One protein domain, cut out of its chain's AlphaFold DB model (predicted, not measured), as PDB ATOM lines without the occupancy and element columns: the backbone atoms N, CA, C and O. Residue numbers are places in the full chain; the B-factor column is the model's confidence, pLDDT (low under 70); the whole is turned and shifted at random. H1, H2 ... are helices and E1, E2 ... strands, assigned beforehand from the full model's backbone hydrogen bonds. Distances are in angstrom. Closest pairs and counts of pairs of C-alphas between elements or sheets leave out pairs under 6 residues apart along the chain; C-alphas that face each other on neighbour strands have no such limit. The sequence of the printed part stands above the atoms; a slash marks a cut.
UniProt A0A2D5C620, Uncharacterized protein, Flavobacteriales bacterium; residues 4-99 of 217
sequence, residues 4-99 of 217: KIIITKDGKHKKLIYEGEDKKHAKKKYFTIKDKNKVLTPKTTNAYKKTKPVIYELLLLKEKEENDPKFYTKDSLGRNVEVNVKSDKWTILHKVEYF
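What this domain is: This is residues 4 to 99 of the 217 residues of an uncharacterized protein of Flavobacteriales bacterium (UniProt A0A2D5C620). One helix, H1, lies along one face of a strongly twisted four-stranded sheet, making two layers; a small hairpin, E3 and E4, reaches beyond one end of the sheet, and another, E6 and E7, lies near its edge strand E8. The printed part has 96 residues, with one named helix and eight named strands in the order E1 E2 H1 E3 E4 E5 E6 E7 E8; the class is mixed, helices and strands. The large sheet runs E2 E1 E5 E8, all antiparallel. The whole is only just compact, close to loose, with a radius of gyration of the C-alphas of 14.7 A, and elongated, spanning 47 by 28 by 22 A.

How they stand to each other: E1, residues 4 to 9, and E2, residues 12 to 20, form a hairpin, with N 5 and O 18 within hydrogen-bond range at 2.9 A. H1, residues 23 to 36, is on the sheet at a height of 8.7 A, over E1 and E5, residues 56 to 63; the closest C-alphas of H1 and E5, Tyr 30 and Leu 60, are 6.8 A apart. Every O i to N i+4 pair in H1 is within hydrogen-bond range. E3, residues 44 to 47, and E4, residues 50 to 53, form a hairpin, with N 47 and O 50 at 3.0 A. E4 runs on into E5 at 26 degrees. E5 is antiparallel to E1, with N 6 and O 59 at 3.0 A, and to E8, residues 90 to 98, with N 60 and O 94 at 2.9 A. E6, residues 72 to 74, and E7, residues 80 to 82, form a hairpin, with N 73 and O 81 at 2.9 A; E6 and E8 are near each other.

Where its parts are: E1 begins at C-alpha 4, (126.048, 82.326, 98.129). E2 measures 21.2 A, H1 19.9 A, E5 21.8 A and E8 20.0 A. E8 ends at C-alpha 98, (123.396, 87.914, 83.514).

The domain as a whole: The C-alphas farthest apart, Lys 49 and Asn 67, are 47.5 A apart. The printed part has no cut, and no link is long. Confidence is under 70 at residues 45 to 53 and 84 to 87.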
ATOM      1  N   LYS A   4     125.476  81.129  98.767       93.69
ATOM      2  CA  LYS A   4     126.048  82.326  98.129       93.69
ATOM      3  C   LYS A   4     125.376  82.643  96.810       93.69
ATOM      4  O   LYS A   4     125.090  81.754  96.016       93.69
ATOM      5  N   ILE A   5     125.181  83.931  96.546       93.81
ATOM      6  CA  ILE A   5     124.818  84.431  95.221       93.81
ATOM      7  C   ILE A   5     125.994  85.237  94.695       93.81
ATOM      8  O   ILE A   5     126.337  86.272  95.273       93.81
ATOM      9  N   ILE A   6     126.593  84.792  93.594       93.94
ATOM     10  CA  ILE A   6     127.736  85.472  92.979       93.94
ATOM     11  C   ILE A   6     127.461  85.812  91.519       93.94
ATOM     12  O   ILE A   6     126.684  85.144  90.839       93.94
ATOM     13  N   ILE A   7     128.139  86.850  91.036       92.50
ATOM     14  CA  ILE A   7     128.290  87.128  89.613       92.50
ATOM     15  C   ILE A   7     129.694  86.715  89.207       92.50
ATOM     16  O   ILE A   7     130.682  87.167  89.800       92.50
ATOM     17  N   THR A   8     129.783  85.910  88.158       89.94
ATOM     18  CA  THR A   8     131.037  85.620  87.468       89.94
ATOM     19  C   THR A   8     131.150  86.462  86.203       89.94
ATOM     20  O   THR A   8     130.168  86.973  85.664       89.94
ATOM     21  N   LYS A   9     132.381  86.665  85.747       88.50
ATOM     22  CA  LYS A   9     132.714  87.212  84.438       88.50
ATOM     23  C   LYS A   9     133.668  86.235  83.777       88.50
ATOM     24  O   LYS A   9     134.757  86.021  84.307       88.50
ATOM     25  N   ASP A  10     133.262  85.662  82.652       83.31
ATOM     26  CA  ASP A  10     134.054  84.681  81.907       83.31
ATOM     27  C   ASP A  10     134.546  83.540  82.835       83.31
ATOM     28  O   ASP A  10     135.726  83.192  82.871       83.31
ATOM     29  N   GLY A  11     133.641  83.039  83.691       80.56
ATOM     30  CA  GLY A  11     133.907  81.984  84.677       80.56
ATOM     31  C   GLY A  11     134.700  82.406  85.924       80.56
ATOM     32  O   GLY A  11     134.844  81.614  86.852       80.56
ATOM     33  N   LYS A  12     135.200  83.646  86.000       85.50
ATOM     34  CA  LYS A  12     135.938  84.155  87.169       85.50
ATOM     35  C   LYS A  12     135.019  84.922  88.112       85.50
ATOM     36  O   LYS A  12     134.177  85.694  87.656       85.50
ATOM     37  N   HIS A  13     135.196  84.753  89.421       88.31
ATOM     38  CA  HIS A  13     134.446  85.514  90.422       88.31
ATOM     39  C   HIS A  13     134.626  87.024  90.200       88.31
ATOM     40  O   HIS A  13     135.750  87.518  90.108       88.31
ATOM     41  N   LYS A  14     133.510  87.753  90.107       89.50
ATOM     42  CA  LYS A  14     133.502  89.211  89.944       89.50
ATOM     43  C   LYS A  14     132.904  89.920  91.153       89.50
ATOM     44  O   LYS A  14     133.413  90.967  91.538       89.50
ATOM     45  N   LYS A  15     131.788  89.422  91.691       92.75
ATOM     46  CA  LYS A  15     131.072  90.085  92.788       92.75
ATOM     47  C   LYS A  15     130.241  89.100  93.602       92.75
ATOM     48  O   LYS A  15     129.480  88.329  93.023       92.75
ATOM     49  N   LEU A  16     130.295  89.231  94.926       93.62
ATOM     50  CA  LEU A  16     129.351  88.623  95.862       93.62
ATOM     51  C   LEU A  16     128.119  89.529  96.018       93.62
ATOM     52  O   LEU A  16     128.252  90.732  96.246       93.62
ATOM     53  N   ILE A  17     126.919  88.972  95.847       93.25
ATOM     54  CA  ILE A  17     125.644  89.693  96.021       93.25
ATOM     55  C   ILE A  17     125.002  89.372  97.372       93.25
ATOM     56  O   ILE A  17     124.324  90.219  97.960       93.25
ATOM     57  N   TYR A  18     125.142  88.131  97.825       94.25
ATOM     58  CA  TYR A  18     124.522  87.650  99.049       94.25
ATOM     59  C   TYR A  18     125.267  86.439  99.592       94.25
ATOM     60  O   TYR A  18     125.752  85.616  98.813       94.25
ATOM     61  N   GLU A  19     125.276  86.332 100.913       94.12
ATOM     62  CA  GLU A  19     125.783  85.216 101.697       94.12
ATOM     63  C   GLU A  19     124.869  85.055 102.915       94.12
ATOM     64  O   GLU A  19     124.446  86.055 103.495       94.12
ATOM     65  N   GLY A  20     124.503  83.820 103.250       92.62
ATOM     66  CA  GLY A  20     123.664  83.526 104.410       92.62
ATOM     67  C   GLY A  20     123.189  82.079 104.440       92.62
ATOM     68  O   GLY A  20     123.381  81.334 103.482       92.62
ATOM     69  N   GLU A  21     122.560  81.680 105.538       92.50
ATOM     70  CA  GLU A  21     122.252  80.269 105.815       92.50
ATOM     71  C   GLU A  21     120.835  79.850 105.387       92.50
ATOM     72  O   GLU A  21     120.573  78.676 105.132       92.50
ATOM     73  N   ASP A  22     119.910  80.807 105.231       92.81
ATOM     74  CA  ASP A  22     118.538  80.509 104.813       92.81
ATOM     75  C   ASP A  22     118.432  80.260 103.296       92.81
ATOM     76  O   ASP A  22     118.478  81.178 102.462       92.81
ATOM     77  N   LYS A  23     118.184  78.993 102.946       91.62
ATOM     78  CA  LYS A  23     117.918  78.513 101.584       91.62
ATOM     79  C   LYS A  23     116.744  79.225 100.913       91.62
ATOM     80  O   LYS A  23     116.821  79.548  99.723       91.62
ATOM     81  N   LYS A  24     115.631  79.428 101.628       92.75
ATOM     82  CA  LYS A  24     114.400  80.012 101.072       92.75
ATOM     83  C   LYS A  24     114.644  81.472 100.719       92.75
ATOM     84  O   LYS A  24     114.294  81.902  99.616       92.75
ATOM     85  N   HIS A  25     115.315  82.206 101.605       93.19
ATOM     86  CA  HIS A  25     115.720  83.581 101.346       93.19
ATOM     87  C   HIS A  25     116.713  83.684 100.180       93.19
ATOM     88  O   HIS A  25     116.497  84.482  99.263       93.19
ATOM     89  N   ALA A  26     117.750  82.835 100.155       93.00
ATOM     90  CA  ALA A  26     118.741  82.809  99.080       93.00
ATOM     91  C   ALA A  26     118.089  82.564  97.708       93.00
ATOM     92  O   ALA A  26     118.328  83.312  96.756       93.00
ATOM     93  N   LYS A  27     117.186  81.576  97.613       94.06
ATOM     94  CA  LYS A  27     116.419  81.303  96.388       94.06
ATOM     95  C   LYS A  27     115.544  82.488  95.988       94.06
ATOM     96  O   LYS A  27     115.620  82.928  94.842       94.06
ATOM     97  N   LYS A  28     114.751  83.041  96.914       95.00
ATOM     98  CA  LYS A  28     113.878  84.196  96.634       95.00
ATOM     99  C   LYS A  28     114.684  85.370  96.077       95.00
ATOM    100  O   LYS A  28     114.295  85.960  95.069       95.00
ATOM    101  N   LYS A  29     115.828  85.684  96.692       94.12
ATOM    102  CA  LYS A  29     116.712  86.770  96.257       94.12
ATOM    103  C   LYS A  29     117.320  86.491  94.880       94.12
ATOM    104  O   LYS A  29     117.292  87.380  94.033       94.12
ATOM    105  N   TYR A  30     117.789  85.267  94.629       94.81
ATOM    106  CA  TYR A  30     118.321  84.856  93.326       94.81
ATOM    107  C   TYR A  30     117.297  85.043  92.200       94.81
ATOM    108  O   TYR A  30     117.583  85.737  91.224       94.81
ATOM    109  N   PHE A  31     116.087  84.492  92.352       94.69
ATOM    110  CA  PHE A  31     115.045  84.608  91.326       94.69
ATOM    111  C   PHE A  31     114.578  86.056  91.149       94.69
ATOM    112  O   PHE A  31     114.459  86.520  90.022       94.69
ATOM    113  N   THR A  32     114.475  86.830  92.235       94.50
ATOM    114  CA  THR A  32     114.172  88.270  92.145       94.50
ATOM    115  C   THR A  32     115.217  89.028  91.317       94.50
ATOM    116  O   THR A  32     114.869  89.911  90.535       94.50
ATOM    117  N   ILE A  33     116.508  88.716  91.482       92.81
ATOM    118  CA  ILE A  33     117.589  89.349  90.708       92.81
ATOM    119  C   ILE A  33     117.522  88.921  89.241       92.81
ATOM    120  O   ILE A  33     117.661  89.771  88.361       92.81
ATOM    121  N   LYS A  34     117.292  87.628  88.988       92.06
ATOM    122  CA  LYS A  34     117.114  87.073  87.643       92.06
ATOM    123  C   LYS A  34     115.969  87.772  86.910       92.06
ATOM    124  O   LYS A  34     116.175  88.294  85.820       92.06
ATOM    125  N   ASP A  35     114.793  87.857  87.523       91.44
ATOM    126  CA  ASP A  35     113.590  88.397  86.878       91.44
ATOM    127  C   ASP A  35     113.693  89.908  86.618       91.44
ATOM    128  O   ASP A  35     113.137  90.431  85.647       91.44
ATOM    129  N   LYS A  36     114.458  90.618  87.458       90.00
ATOM    130  CA  LYS A  36     114.784  92.039  87.272       90.00
ATOM    131  C   LYS A  36     115.860  92.285  86.213       90.00
ATOM    132  O   LYS A  36     116.031  93.437  85.813       90.00
ATOM    133  N   ASN A  37     116.579  91.265  85.737       89.19
ATOM    134  CA  ASN A  37     117.662  91.412  84.759       89.19
ATOM    135  C   ASN A  37     117.143  91.612  83.319       89.19
ATOM    136  O   ASN A  37     117.511  90.903  82.391       89.19
ATOM    137  N   LYS A  38     116.278  92.612  83.128       85.44
ATOM    138  CA  LYS A  38     115.757  93.035  81.823       85.44
ATOM    139  C   LYS A  38     116.534  94.261  81.345       85.44
ATOM    140  O   LYS A  38     116.243  95.392  81.750       85.44
ATOM    141  N   VAL A  39     117.541  94.002  80.516       86.12
ATOM    142  CA  VAL A  39     118.489  94.985  79.974       86.12
ATOM    143  C   VAL A  39     118.125  95.299  78.523       86.12
ATOM    144  O   VAL A  39     117.880  94.383  77.744       86.12
ATOM    145  N   LEU A  40     118.082  96.581  78.154       84.44
ATOM    146  CA  LEU A  40     117.729  97.005  76.791       84.44
ATOM    147  C   LEU A  40     118.919  96.908  75.837       84.44
ATOM    148  O   LEU A  40     118.764  96.621  74.650       84.44
ATOM    149  N   THR A  41     120.118  97.183  76.339       84.38
ATOM    150  CA  THR A  41     121.356  97.176  75.572       84.38
ATOM    151  C   THR A  41     122.479  96.535  76.394       84.38
ATOM    152  O   THR A  41     123.131  97.200  77.200       84.38
ATOM    153  N   PRO A  42     122.733  95.225  76.216       84.69
ATOM    154  CA  PRO A  42     123.734  94.522  77.002       84.69
ATOM    155  C   PRO A  42     125.145  95.028  76.696       84.69
ATOM    156  O   PRO A  42     125.521  95.270  75.547       84.69
ATOM    157  N   LYS A  43     125.952  95.148  77.749       82.12
ATOM    158  CA  LYS A  43     127.336  95.608  77.691       82.12
ATOM    159  C   LYS A  43     128.198  94.663  76.861       82.12
ATOM    160  O   LYS A  43     128.362  93.493  77.203       82.12
ATOM    161  N   THR A  44     128.858  95.200  75.841       73.69
ATOM    162  CA  THR A  44     129.815  94.460  75.005       73.69
ATOM    163  C   THR A  44     131.256  94.855  75.332       73.69
ATOM    164  O   THR A  44     131.540  95.970  75.799       73.69
ATOM    165  N   THR A  45     132.210  93.946  75.101       67.00
ATOM    166  CA  THR A  45     133.633  94.318  75.083       67.00
ATOM    167  C   THR A  45     134.125  94.563  73.676       67.00
ATOM    168  O   THR A  45     133.886  93.775  72.763       67.00
ATOM    169  N   ASN A  46     134.907  95.629  73.534       57.62
ATOM    170  CA  ASN A  46     135.699  95.856  72.339       57.62
ATOM    171  C   ASN A  46     136.929  94.942  72.419       57.62
ATOM    172  O   ASN A  46     137.802  95.156  73.263       57.62
ATOM    173  N   ALA A  47     137.012  93.938  71.553       54.03
ATOM    174  CA  ALA A  47     138.302  93.458  71.074       54.03
ATOM    175  C   ALA A  47     138.633  94.249  69.796       54.03
ATOM    176  O   ALA A  47     137.745  94.854  69.189       54.03
ATOM    177  N   TYR A  48     139.907  94.331  69.416       49.28
ATOM    178  CA  TYR A  48     140.345  95.070  68.224       49.28
ATOM    179  C   TYR A  48     139.443  94.730  67.014       49.28
ATOM    180  O   TYR A  48     139.310  93.565  66.647       49.28
ATOM    181  N   LYS A  49     138.758  95.735  66.444       50.62
ATOM    182  CA  LYS A  49     137.836  95.647  65.284       50.62
ATOM    183  C   LYS A  49     136.613  94.700  65.391       50.62
ATOM    184  O   LYS A  49     135.773  94.751  64.495       50.62
ATOM    185  N   LYS A  50     136.444  93.894  66.452       53.97
ATOM    186  CA  LYS A  50     135.278  93.005  66.669       53.97
ATOM    187  C   LYS A  50     134.790  93.050  68.124       53.97
ATOM    188  O   LYS A  50     135.581  92.988  69.063       53.97
ATOM    189  N   THR A  51     133.477  93.115  68.339       58.09
ATOM    190  CA  THR A  51     132.883  92.970  69.679       58.09
ATOM    191  C   THR A  51     132.894  91.502  70.097       58.09
ATOM    192  O   THR A  51     132.246  90.689  69.441       58.09
ATOM    193  N   LYS A  52     133.593  91.164  71.188       64.88
ATOM    194  CA  LYS A  52     133.427  89.866  71.861       64.88
ATOM    195  C   LYS A  52     132.347  90.013  72.943       64.88
ATOM    196  O   LYS A  52     132.392  91.013  73.680       64.88
ATOM    197  N   PRO A  53     131.377  89.087  73.038       64.25
ATOM    198  CA  PRO A  53     130.438  89.079  74.152       64.25
ATOM    199  C   PRO A  53     131.215  88.798  75.442       64.25
ATOM    200  O   PRO A  53     132.076  87.924  75.465       64.25
ATOM    201  N   VAL A  54     130.949  89.577  76.490       70.12
ATOM    202  CA  VAL A  54     131.379  89.207  77.843       70.12
ATOM    203  C   VAL A  54     130.252  88.410  78.441       70.12
ATOM    204  O   VAL A  54     129.132  88.921  78.513       70.12
ATOM    205  N   ILE A  55     130.554  87.202  78.889       81.56
ATOM    206  CA  ILE A  55     129.552  86.355  79.516       81.56
ATOM    207  C   ILE A  55     129.634  86.635  81.010       81.56
ATOM    208  O   ILE A  55     130.633  86.324  81.666       81.56
ATOM    209  N   TYR A  56     128.607  87.294  81.541       89.50
ATOM    210  CA  TYR A  56     128.400  87.308  82.981       89.50
ATOM    211  C   TYR A  56     127.366  86.254  83.323       89.50
ATOM    212  O   TYR A  56     126.393  86.070  82.595       89.50
ATOM    213  N   GLU A  57     127.574  85.579  84.441       90.69
ATOM    214  CA  GLU A  57     126.667  84.539  84.905       90.69
ATOM    215  C   GLU A  57     126.301  84.845  86.352       90.69
ATOM    216  O   GLU A  57     127.145  85.266  87.147       90.69
ATOM    217  N   LEU A  58     125.030  84.660  86.683       92.94
ATOM    218  CA  LEU A  58     124.531  84.699  88.047       92.94
ATOM    219  C   LEU A  58     124.466  83.259  88.552       92.94
ATOM    220  O   LEU A  58     123.794  82.417  87.952       92.94
ATOM    221  N   LEU A  59     125.161  82.984  89.653       92.69
ATOM    222  CA  LEU A  59     125.216  81.663  90.268       92.69
ATOM    223  C   LEU A  59     124.577  81.701  91.654       92.69
ATOM    224  O   LEU A  59     124.857  82.609  92.439       92.69
ATOM    225  N   LEU A  60     123.760  80.693  91.954       93.00
ATOM    226  CA  LEU A  60     123.399  80.324  93.320       93.00
ATOM    227  C   LEU A  60     124.236  79.111  93.718       93.00
ATOM    228  O   LEU A  60     124.155  78.070  93.065       93.00
ATOM    229  N   LEU A  61     125.008  79.251  94.787       92.00
ATOM    230  CA  LEU A  61     125.894  78.231  95.332       92.00
ATOM    231  C   LEU A  61     125.415  77.793  96.717       92.00
ATOM    232  O   LEU A  61     124.825  78.593  97.448       92.00
ATOM    233  N   LYS A  62     125.726  76.551  97.081       91.62
ATOM    234  CA  LYS A  62     125.649  76.025  98.447       91.62
ATOM    235  C   LYS A  62     126.975  75.369  98.830       91.62
ATOM    236  O   LYS A  62     127.733  74.998  97.934       91.62
ATOM    237  N   GLU A  63     127.257  75.241 100.119       89.62
ATOM    238  CA  GLU A  63     128.366  74.400 100.588       89.62
ATOM    239  C   GLU A  63     128.217  72.967 100.065       89.62
ATOM    240  O   GLU A  63     127.105  72.435 100.020       89.62
ATOM    241  N   LYS A  64     129.334  72.393  99.608       85.94
ATOM    242  CA  LYS A  64     129.370  71.056  99.015       85.94
ATOM    243  C   LYS A  64     129.190  69.992 100.091       85.94
ATOM    244  O   LYS A  64     129.882  70.012 101.104       85.94
ATOM    245  N   GLU A  65     128.305  69.046  99.819       84.44
ATOM    246  CA  GLU A  65     128.113  67.825 100.606       84.44
ATOM    247  C   GLU A  65     128.631  66.618  99.803       84.44
ATOM    248  O   GLU A  65     128.621  66.647  98.571       84.44
ATOM    249  N   GLU A  66     129.100  65.554 100.466       75.44
ATOM    250  CA  GLU A  66     129.728  64.394  99.795       75.44
ATOM    251  C   GLU A  66     128.820  63.725  98.749       75.44
ATOM    252  O   GLU A  66     129.302  63.257  97.720       75.44
ATOM    253  N   ASN A  67     127.502  63.766  98.964       78.81
ATOM    254  CA  ASN A  67     126.492  63.171  98.084       78.81
ATOM    255  C   ASN A  67     125.831  64.178  97.129       78.81
ATOM    256  O   ASN A  67     124.744  63.920  96.604       78.81
ATOM    257  N   ASP A  68     126.441  65.346  96.912       79.62
ATOM    258  CA  ASP A  68     125.851  66.352  96.035       79.62
ATOM    259  C   ASP A  68     125.854  65.940  94.560       79.62
ATOM    260  O   ASP A  68     126.903  65.581  94.013       79.62
ATOM    261  N   PRO A  69     124.710  66.066  93.857       78.06
ATOM    262  CA  PRO A  69     124.664  65.787  92.436       78.06
ATOM    263  C   PRO A  69     125.502  66.809  91.666       78.06
ATOM    264  O   PRO A  69     125.477  68.017  91.927       78.06
ATOM    265  N   LYS A  70     126.201  66.315  90.646       81.50
ATOM    266  CA  LYS A  70     126.921  67.142  89.677       81.50
ATOM    267  C   LYS A  70     125.952  68.077  88.952       81.50
ATOM    268  O   LYS A  70     124.844  67.684  88.580       81.50
ATOM    269  N   PHE A  71     126.373  69.321  88.731       82.44
ATOM    270  CA  PHE A  71     125.562  70.302  88.017       82.44
ATOM    271  C   PHE A  71     125.812  70.207  86.509       82.44
ATOM    272  O   PHE A  71     126.947  70.343  86.056       82.44
ATOM    273  N   TYR A  72     124.747  70.045  85.724       83.62
ATOM    274  CA  TYR A  72     124.814  69.988  84.263       83.62
ATOM    275  C   TYR A  72     124.181  71.229  83.636       83.62
ATOM    276  O   TYR A  72     123.176  71.756  84.115       83.62
ATOM    277  N   THR A  73     124.760  71.692  82.533       79.94
ATOM    278  CA  THR A  73     124.201  72.757  81.697       79.94
ATOM    279  C   THR A  73     124.113  72.300  80.247       79.94
ATOM    280  O   THR A  73     124.781  71.345  79.864       79.94
ATOM    281  N   LYS A  74     123.286  72.961  79.436       81.12
ATOM    282  CA  LYS A  74     123.214  72.676  78.001       81.12
ATOM    283  C   LYS A  74     124.238  73.519  77.255       81.12
ATOM    284  O   LYS A  74     124.331  74.721  77.499       81.12
ATOM    285  N   ASP A  75     124.993  72.901  76.356       77.19
ATOM    286  CA  ASP A  75     125.850  73.631  75.425       77.19
ATOM    287  C   ASP A  75     125.047  74.225  74.252       77.19
ATOM    288  O   ASP A  75     123.834  74.035  74.131       77.19
ATOM    289  N   SER A  76     125.730  74.951  73.362       75.25
ATOM    290  CA  SER A  76     125.122  75.547  72.165       75.25
ATOM    291  C   SER A  76     124.546  74.525  71.177       75.25
ATOM    292  O   SER A  76     123.801  74.911  70.284       75.25
ATOM    293  N   LEU A  77     124.904  73.244  71.310       79.31
ATOM    294  CA  LEU A  77     124.406  72.129  70.502       79.31
ATOM    295  C   LEU A  77     123.312  71.331  71.237       79.31
ATOM    296  O   LEU A  77     122.827  70.331  70.717       79.31
ATOM    297  N   GLY A  78     122.914  71.761  72.440       78.25
ATOM    298  CA  GLY A  78     121.874  71.128  73.250       78.25
ATOM    299  C   GLY A  78     122.333  69.922  74.074       78.25
ATOM    300  O   GLY A  78     121.492  69.284  74.711       78.25
ATOM    301  N   ARG A  79     123.634  69.611  74.105       83.75
ATOM    302  CA  ARG A  79     124.202  68.498  74.883       83.75
ATOM    303  C   ARG A  79     124.340  68.886  76.350       83.75
ATOM    304  O   ARG A  79     124.687  70.024  76.661       83.75
ATOM    305  N   ASN A  80     124.125  67.930  77.251       84.19
ATOM    306  CA  ASN A  80     124.374  68.127  78.677       84.19
ATOM    307  C   ASN A  80     125.881  68.061  78.952       84.19
ATOM    308  O   ASN A  80     126.513  67.031  78.734       84.19
ATOM    309  N   VAL A  81     126.444  69.159  79.442       82.19
ATOM    310  CA  VAL A  81     127.848  69.287  79.829       82.19
ATOM    311  C   VAL A  81     127.919  69.524  81.331       82.19
ATOM    312  O   VAL A  81     127.241  70.406  81.865       82.19
ATOM    313  N   GLU A  82     128.733  68.727  82.019       80.50
ATOM    314  CA  GLU A  82     129.007  68.903  83.444       80.50
ATOM    315  C   GLU A  82     129.771  70.214  83.682       80.50
ATOM    316  O   GLU A  82     130.778  70.503  83.031       80.50
ATOM    317  N   VAL A  83     129.292  71.029  84.622       79.44
ATOM    318  CA  VAL A  83     129.958  72.270  85.018       79.44
ATOM    319  C   VAL A  83     130.884  71.980  86.192       79.44
ATOM    320  O   VAL A  83     130.456  71.942  87.344       79.44
ATOM    321  N   ASN A  84     132.175  71.840  85.898       69.94
ATOM    322  CA  ASN A  84     133.193  71.660  86.927       69.94
ATOM    323  C   ASN A  84     133.450  72.973  87.678       69.94
ATOM    324  O   ASN A  84     133.923  73.963  87.108       69.94
ATOM    325  N   VAL A  85     133.160  72.982  88.978       69.44
ATOM    326  CA  VAL A  85     133.529  74.074  89.884       69.44
ATOM    327  C   VAL A  85     134.971  73.842  90.323       69.44
ATOM    328  O   VAL A  85     135.277  72.814  90.906       69.44
ATOM    329  N   LYS A  86     135.870  74.804  90.082       68.88
ATOM    330  CA  LYS A  86     137.282  74.697  90.512       68.88
ATOM    331  C   LYS A  86     137.480  74.656  92.034       68.88
ATOM    332  O   LYS A  86     138.593  74.448  92.492       68.88
ATOM    333  N   SER A  87     136.442  74.969  92.802       69.00
ATOM    334  CA  SER A  87     136.488  75.041  94.258       69.00
ATOM    335  C   SER A  87     135.737  73.858  94.843       69.00
ATOM    336  O   SER A  87     134.515  73.802  94.721       69.00
ATOM    337  N   ASP A  88     136.440  73.015  95.593       72.81
ATOM    338  CA  ASP A  88     135.859  71.837  96.246       72.81
ATOM    339  C   ASP A  88     134.872  72.166  97.369       72.81
ATOM    340  O   ASP A  88     134.156  71.293  97.837       72.81
ATOM    341  N   LYS A  89     134.784  73.433  97.786       84.50
ATOM    342  CA  LYS A  89     133.881  73.872  98.860       84.50
ATOM    343  C   LYS A  89     132.436  74.150  98.424       84.50
ATOM    344  O   LYS A  89     131.579  74.288  99.290       84.50
ATOM    345  N   TRP A  90     132.154  74.292  97.125       86.69
ATOM    346  CA  TRP A  90     130.868  74.832  96.652       86.69
ATOM    347  C   TRP A  90     130.217  73.972  95.567       86.69
ATOM    348  O   TRP A  90     130.858  73.626  94.577       86.69
ATOM    349  N   THR A  91     128.908  73.759  95.694       87.94
ATOM    350  CA  THR A  91     128.038  73.137  94.686       87.94
ATOM    351  C   THR A  91     127.140  74.196  94.041       87.94
ATOM    352  O   THR A  91     126.553  75.036  94.729       87.94
ATOM    353  N   ILE A  92     127.004  74.169  92.709       90.12
ATOM    354  CA  ILE A  92     126.085  75.056  91.978       90.12
ATOM    355  C   ILE A  92     124.660  74.505  92.074       90.12
ATOM    356  O   ILE A  92     124.400  73.367  91.704       90.12
ATOM    357  N   LEU A  93     123.720  75.345  92.504       89.50
ATOM    358  CA  LEU A  93     122.286  75.046  92.491       89.50
ATOM    359  C   LEU A  93     121.585  75.603  91.256       89.50
ATOM    360  O   LEU A  93     120.735  74.944  90.663       89.50
ATOM    361  N   HIS A  94     121.916  76.837  90.883       90.38
ATOM    362  CA  HIS A  94     121.345  77.496  89.716       90.38
ATOM    363  C   HIS A  94     122.399  78.342  89.015       90.38
ATOM    364  O   HIS A  94     123.251  78.959  89.656       90.38
ATOM    365  N   LYS A  95     122.285  78.388  87.689       90.25
ATOM    366  CA  LYS A  95     123.140  79.159  86.796       90.25
ATOM    367  C   LYS A  95     122.283  79.785  85.705       90.25
ATOM    368  O   LYS A  95     121.462  79.098  85.100       90.25
ATOM    369  N   VAL A  96     122.460  81.079  85.463       90.88
ATOM    370  CA  VAL A  96     121.806  81.798  84.363       90.88
ATOM    371  C   VAL A  96     122.722  82.896  83.835       90.88
ATOM    372  O   VAL A  96     123.547  83.430  84.579       90.88
ATOM    373  N   GLU A  97     122.576  83.242  82.559       89.94
ATOM    374  CA  GLU A  97     123.222  84.423  81.992       89.94
ATOM    375  C   GLU A  97     122.735  85.695  82.694       89.94
ATOM    376  O   GLU A  97     121.567  85.828  83.066       89.94
ATOM    377  N   TYR A  98     123.655  86.631  82.888       90.31
ATOM    378  CA  TYR A  98     123.396  87.914  83.514       90.31
ATOM    379  C   TYR A  98     123.890  89.031  82.603       90.31
ATOM    380  O   TYR A  98     125.017  89.014  82.113       90.31
ATOM    381  N   PHE A  99     123.073  90.056  82.404       89.88
ATOM    382  CA  PHE A  99     123.415  91.186  81.553       89.88
ATOM    383  C   PHE A  99     123.626  92.445  82.386       89.88
ATOM    384  O   PHE A  99     122.853  92.765  83.287       89.88
TER     385      PHE A  99